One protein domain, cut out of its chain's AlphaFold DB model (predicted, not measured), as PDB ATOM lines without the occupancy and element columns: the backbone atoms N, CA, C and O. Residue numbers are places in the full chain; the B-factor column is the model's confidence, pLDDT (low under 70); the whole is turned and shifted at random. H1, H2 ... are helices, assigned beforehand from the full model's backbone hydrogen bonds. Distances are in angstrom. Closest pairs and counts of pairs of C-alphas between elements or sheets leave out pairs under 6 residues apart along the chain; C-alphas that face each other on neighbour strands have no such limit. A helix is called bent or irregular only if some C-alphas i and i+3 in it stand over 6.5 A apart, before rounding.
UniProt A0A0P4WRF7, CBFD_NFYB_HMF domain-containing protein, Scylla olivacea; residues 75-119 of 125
ATOM      1  N   ASP A  75     -57.200   4.301  30.676       88.62
ATOM      2  CA  ASP A  75     -56.641   3.055  31.192       88.62
ATOM      3  C   ASP A  75     -56.523   2.028  30.059       88.62
ATOM      4  O   ASP A  75     -57.516   1.526  29.544       88.62
ATOM      5  N   ALA A  76     -55.296   1.662  29.690       86.12
ATOM      6  CA  ALA A  76     -55.058   0.699  28.614       86.12
ATOM      7  C   ALA A  76     -55.532  -0.732  28.952       86.12
ATOM      8  O   ALA A  76     -55.641  -1.568  28.054       86.12
ATOM      9  N   SER A  77     -55.806  -1.040  30.223       90.88
ATOM     10  CA  SER A  77     -56.196  -2.384  30.665       90.88
ATOM     11  C   SER A  77     -57.696  -2.673  30.550       90.88
ATOM     12  O   SER A  77     -58.089  -3.841  30.560       90.88
ATOM     13  N   LYS A  78     -58.540  -1.640  30.431       91.06
ATOM     14  CA  LYS A  78     -60.001  -1.788  30.392       91.06
ATOM     15  C   LYS A  78     -60.662  -0.680  29.581       91.06
ATOM     16  O   LYS A  78     -60.175   0.437  29.530       91.06
ATOM     17  N   LEU A  79     -61.819  -0.991  29.008       93.62
ATOM     18  CA  LEU A  79     -62.674  -0.014  28.343       93.62
ATOM     19  C   LEU A  79     -63.857   0.310  29.258       93.62
ATOM     20  O   LEU A  79     -64.622  -0.591  29.618       93.62
ATOM     21  N   CYS A  80     -64.005   1.570  29.657       93.69
ATOM     22  CA  CYS A  80     -65.114   2.034  30.483       93.69
ATOM     23  C   CYS A  80     -66.144   2.806  29.647       93.69
ATOM     24  O   CYS A  80     -65.904   3.204  28.508       93.69
ATOM     25  N   TYR A  81     -67.341   2.999  30.208       94.12
ATOM     26  CA  TYR A  81     -68.415   3.712  29.511       94.12
ATOM     27  C   TYR A  81     -68.023   5.160  29.204       94.12
ATOM     28  O   TYR A  81     -68.385   5.699  28.165       94.12
ATOM     29  N   GLU A  82     -67.283   5.779  30.118       93.25
ATOM     30  CA  GLU A  82     -66.814   7.155  30.029       93.25
ATOM     31  C   GLU A  82     -65.895   7.348  28.812       93.25
ATOM     32  O   GLU A  82     -66.021   8.359  28.127       93.25
ATOM     33  N   ASP A  83     -65.067   6.349  28.479       94.44
ATOM     34  CA  ASP A  83     -64.222   6.364  27.278       94.44
ATOM     35  C   ASP A  83     -65.084   6.337  26.005       94.44
ATOM     36  O   ASP A  83     -64.887   7.130  25.083       94.44
ATOM     37  N   VAL A  84     -66.102   5.465  25.977       95.56
ATOM     38  CA  VAL A  84     -67.039   5.341  24.847       95.56
ATOM     39  C   VAL A  84     -67.835   6.633  24.651       95.56
ATOM     40  O   VAL A  84     -67.912   7.153  23.537       95.56
ATOM     41  N   ALA A  85     -68.416   7.170  25.724       95.44
ATOM     42  CA  ALA A  85     -69.181   8.412  25.680       95.44
ATOM     43  C   ALA A  85     -68.287   9.609  25.311       95.44
ATOM     44  O   ALA A  85     -68.701  10.474  24.541       95.44
ATOM     45  N   GLY A  86     -67.046   9.650  25.797       93.75
ATOM     46  CA  GLY A  86     -66.061  10.657  25.403       93.75
ATOM     47  C   GLY A  86     -65.777  10.626  23.902       93.75
ATOM     48  O   GLY A  86     -65.929  11.642  23.223       93.75
ATOM     49  N   ALA A  87     -65.448   9.450  23.362       94.94
ATOM     50  CA  ALA A  87     -65.150   9.275  21.943       94.94
ATOM     51  C   ALA A  87     -66.344   9.637  21.039       94.94
ATOM     52  O   ALA A  87     -66.179  10.388  20.079       94.94
ATOM     53  N   VAL A  88     -67.557   9.177  21.369       95.94
ATOM     54  CA  VAL A  88     -68.788   9.460  20.597       95.94
ATOM     55  C   VAL A  88     -69.107  10.959  20.523       95.94
ATOM     56  O   VAL A  88     -69.606  11.460  19.509       95.94
ATOM     57  N   HIS A  89     -68.824  11.703  21.591       94.38
ATOM     58  CA  HIS A  89     -69.097  13.142  21.648       94.38
ATOM     59  C   HIS A  89     -67.945  13.991  21.093       94.38
ATOM     60  O   HIS A  89     -68.190  15.112  20.645       94.38
ATOM     61  N   SER A  90     -66.729  13.445  21.030       93.75
ATOM     62  CA  SER A  90     -65.545  14.089  20.445       93.75
ATOM     63  C   SER A  90     -65.467  13.927  18.919       93.75
ATOM     64  O   SER A  90     -65.217  14.892  18.197       93.75
ATOM     65  N   LEU A  91     -65.728  12.721  18.407       94.31
ATOM     66  CA  LEU A  91     -65.518  12.368  17.002       94.31
ATOM     67  C   LEU A  91     -66.742  12.688  16.131       94.31
ATOM     68  O   LEU A  91     -67.885  12.384  16.479       94.31
ATOM     69  N   ASP A  92     -66.503  13.290  14.964       95.19
ATOM     70  CA  ASP A  92     -67.560  13.726  14.042       95.19
ATOM     71  C   ASP A  92     -68.296  12.546  13.391       95.19
ATOM     72  O   ASP A  92     -69.527  12.515  13.359       95.19
ATOM     73  N   HIS A  93     -67.557  11.519  12.962       94.88
ATOM     74  CA  HIS A  93     -68.118  10.323  12.322       94.88
ATOM     75  C   HIS A  93     -68.951   9.453  13.271       94.88
ATOM     76  O   HIS A  93     -69.698   8.593  12.809       94.88
ATOM     77  N   LEU A  94     -68.866   9.690  14.584       96.12
ATOM     78  CA  LEU A  94     -69.658   9.003  15.607       96.12
ATOM     79  C   LEU A  94     -70.881   9.808  16.066       96.12
ATOM     80  O   LEU A  94     -71.617   9.355  16.939       96.12
ATOM     81  N   LYS A  95     -71.152  10.973  15.460       95.44
ATOM     82  CA  LYS A  95     -72.297  11.837  15.808       95.44
ATOM     83  C   LYS A  95     -73.634  11.105  15.858       95.44
ATOM     84  O   LYS A  95     -74.447  11.406  16.725       95.44
ATOM     85  N   PHE A  96     -73.839  10.127  14.977       95.44
ATOM     86  CA  PHE A  96     -75.071   9.335  14.916       95.44
ATOM     87  C   PHE A  96     -75.347   8.512  16.190       95.44
ATOM     88  O   PHE A  96     -76.470   8.056  16.384       95.44
ATOM     89  N   LEU A  97     -74.348   8.318  17.059       96.62
ATOM     90  CA  LEU A  97     -74.478   7.580  18.315       96.62
ATOM     91  C   LEU A  97     -74.788   8.466  19.526       96.62
ATOM     92  O   LEU A  97     -75.074   7.923  20.590       96.62
ATOM     93  N   ARG A  98     -74.732   9.798  19.411       94.56
ATOM     94  CA  ARG A  98     -74.818  10.707  20.574       94.56
ATOM     95  C   ARG A  98     -76.135  10.599  21.334       94.56
ATOM     96  O   ARG A  98     -76.123  10.629  22.562       94.56
ATOM     97  N   ASP A  99     -77.232  10.404  20.613       93.25
ATOM     98  CA  ASP A  99     -78.564  10.261  21.210       93.25
ATOM     99  C   ASP A  99     -78.740   8.903  21.909       93.25
ATOM    100  O   ASP A  99     -79.557   8.757  22.815       93.25
ATOM    101  N   ILE A 100     -77.953   7.901  21.503       95.44
ATOM    102  CA  ILE A 100     -77.982   6.543  22.056       95.44
ATOM    103  C   ILE A 100     -77.002   6.402  23.229       95.44
ATOM    104  O   ILE A 100     -77.261   5.661  24.178       95.44
ATOM    105  N   ILE A 101     -75.871   7.110  23.174       95.19
ATOM    106  CA  ILE A 101     -74.780   7.057  24.151       95.19
ATOM    107  C   ILE A 101     -74.572   8.470  24.722       95.19
ATOM    108  O   ILE A 101     -73.702   9.209  24.251       95.19
ATOM    109  N   PRO A 102     -75.374   8.882  25.718       92.06
ATOM    110  CA  PRO A 102     -75.273  10.213  26.309       92.06
ATOM    111  C   PRO A 102     -74.036  10.362  27.209       92.06
ATOM    112  O   PRO A 102     -73.606   9.419  27.873       92.06
ATOM    113  N   GLN A 103     -73.499  11.580  27.310       90.88
ATOM    114  CA  GLN A 103     -72.539  11.897  28.368       90.88
ATOM    115  C   GLN A 103     -73.253  11.971  29.716       90.88
ATOM    116  O   GLN A 103     -74.251  12.675  29.875       90.88
ATOM    117  N   LYS A 104     -72.736  11.233  30.702       88.44
ATOM    118  CA  LYS A 104     -73.241  11.303  32.072       88.44
ATOM    119  C   LYS A 104     -72.793  12.615  32.699       88.44
ATOM    120  O   LYS A 104     -71.608  12.930  32.682       88.44
ATOM    121  N   ILE A 105     -73.743  13.315  33.302       85.38
ATOM    122  CA  ILE A 105     -73.493  14.456  34.177       85.38
ATOM    123  C   ILE A 105     -74.147  14.183  35.527       85.38
ATOM    124  O   ILE A 105     -75.204  13.553  35.618       85.38
ATOM    125  N   THR A 106     -73.512  14.636  36.593       88.38
ATOM    126  CA  THR A 106     -74.097  14.634  37.932       88.38
ATOM    127  C   THR A 106     -75.174  15.710  38.040       88.38
ATOM    128  O   THR A 106     -75.170  16.692  37.301       88.38
ATOM    129  N   TRP A 107     -76.082  15.575  39.011       87.94
ATOM    130  CA  TRP A 107     -77.075  16.620  39.289       87.94
ATOM    131  C   TRP A 107     -76.423  17.980  39.579       87.94
ATOM    132  O   TRP A 107     -76.895  19.007  39.106       87.94
ATOM    133  N   ALA A 108     -75.304  17.989  40.310       89.06
ATOM    134  CA  ALA A 108     -74.571  19.215  40.610       89.06
ATOM    135  C   ALA A 108     -73.986  19.876  39.347       89.06
ATOM    136  O   ALA A 108     -74.018  21.097  39.221       89.06
ATOM    137  N   GLU A 109     -73.466  19.087  38.404       88.50
ATOM    138  CA  GLU A 109     -72.996  19.588  37.104       88.50
ATOM    139  C   GLU A 109     -74.153  20.069  36.232       88.50
ATOM    140  O   GLU A 109     -74.045  21.127  35.618       88.50
ATOM    141  N   ALA A 110     -75.276  19.347  36.228       86.62
ATOM    142  CA  ALA A 110     -76.492  19.766  35.542       86.62
ATOM    143  C   ALA A 110     -77.003  21.107  36.085       86.62
ATOM    144  O   ALA A 110     -77.312  21.999  35.305       86.62
ATOM    145  N   GLN A 111     -77.027  21.286  37.408       88.75
ATOM    146  CA  GLN A 111     -77.428  22.543  38.040       88.75
ATOM    147  C   GLN A 111     -76.532  23.707  37.601       88.75
ATOM    148  O   GLN A 111     -77.046  24.752  37.217       88.75
ATOM    149  N   LYS A 112     -75.210  23.503  37.567       89.62
ATOM    150  CA  LYS A 112     -74.264  24.509  37.059       89.62
ATOM    151  C   LYS A 112     -74.457  24.798  35.571       89.62
ATOM    152  O   LYS A 112     -74.357  25.946  35.159       89.62
ATOM    153  N   LEU A 113     -74.712  23.774  34.757       85.06
ATOM    154  CA  LEU A 113     -75.003  23.940  33.331       85.06
ATOM    155  C   LEU A 113     -76.279  24.758  33.121       85.06
ATOM    156  O   LEU A 113     -76.271  25.644  32.276       85.06
ATOM    157  N   MET A 114     -77.333  24.501  33.903       84.38
ATOM    158  CA  MET A 114     -78.589  25.258  33.860       84.38
ATOM    159  C   MET A 114     -78.387  26.716  34.287       84.38
ATOM    160  O   MET A 114     -78.788  27.612  33.552       84.38
ATOM    161  N   GLU A 115     -77.690  26.955  35.399       86.06
ATOM    162  CA  GLU A 115     -77.365  28.302  35.890       86.06
ATOM    163  C   GLU A 115     -76.515  29.082  34.867       86.06
ATOM    164  O   GLU A 115     -76.783  30.241  34.560       86.06
ATOM    165  N   ASN A 116     -75.533  28.430  34.237       78.19
ATOM    166  CA  ASN A 116     -74.742  29.034  33.160       78.19
ATOM    167  C   ASN A 116     -75.568  29.312  31.890       78.19
ATOM    168  O   ASN A 116     -75.275  30.272  31.181       78.19
ATOM    169  N   HIS A 117     -76.580  28.492  31.586       68.38
ATOM    170  CA  HIS A 117     -77.451  28.696  30.427       68.38
ATOM    171  C   HIS A 117     -78.477  29.816  30.655       68.38
ATOM    172  O   HIS A 117     -78.776  30.548  29.712       68.38
ATOM    173  N   GLU A 118     -78.966  29.996  31.888       58.78
ATOM    174  CA  GLU A 118     -79.775  31.160  32.287       58.78
ATOM    175  C   GLU A 118     -78.965  32.459  32.161       58.78
ATOM    176  O   GLU A 118     -79.444  33.431  31.577       58.78
ATOM    177  N   ASN A 119     -77.689  32.444  32.565       56.12
ATOM    178  CA  ASN A 119     -76.783  33.588  32.413       56.12
ATOM    179  C   ASN A 119     -76.446  33.941  30.947       56.12
ATOM    180  O   ASN A 119     -75.977  35.045  30.679       56.12
TER     181      ASN A 119
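This is residues 75 to 119 of the 125 residues of the protein "CBFD_NFYB_HMF domain-containing protein" of Scylla olivacea (UniProt A0A0P4WRF7). The longest helix, H3, is an arm that sticks out from a small body, with residues 106 to 112 and 114 to 119 standing free. In the body H1 and H2 meet end to end in a corner, and the stretch after H2 folds back past H1 before it leads out to H3, which points much as H1 does. The printed part has 45 residues with three named helices, in the order H1, H2, H3, and no named strand; 28 residues are in the helices, and the class is all helix. The whole is loose, with a radius of gyration of the C-alphas of 13.2 A, and elongated, spanning 38 by 24 by 15 A.

Start at H3, residues 107 to 118, which touches no helix. Go back along the chain to H2, residues 92 to 97, and you will find it apart from H3. H1, residues 81 to 90, is apart from H3 too. Look next at Val 88 and Leu 94, whose C-alphas, 5.1 A apart, are the closest of H1 and H2. These two helices touch only at the corner by their link, with 5 pairs of C-alphas within 8 A. Their lines stand at a steep tilt of 54 degrees, and they run opposite ways. In H1 and H3 every O i to N i+4 pair is within hydrogen-bond range; in H2 0 of 2 such pairs are, while 2 of its 3 O i to N i+3 pairs are.

Find C-alpha 107 at (-77.075, 16.620, 39.289); from there H3 runs 12 residues and 16.4 A to C-alpha 118 at (-79.775, 31.160, 32.287). Then find C-alpha 81 at (-68.415, 3.712, 29.511), where H1 begins; its 10 residues cover 14.1 A, ending at C-alpha 90. H2 has six residues, 10.2 A from C-alpha 92 to C-alpha 97, and is irregular: C-alphas 93 and 96 are 7.5 A apart, against about 5 A in a regular helix.

Look at Ser 77 and Asn 119 for the two C-alphas farthest apart, 41.5 A. Without the stretches that stand free, the body has 32 residues and spans 27 by 25 by 15 A. The printed part has no cut. The link from H1 to H2, one residue, is tight; that from H2 to H3, nine residues, is short. The mean pLDDT of the printed part is 89.5, and you will find values under 70 at residues 117 to 119.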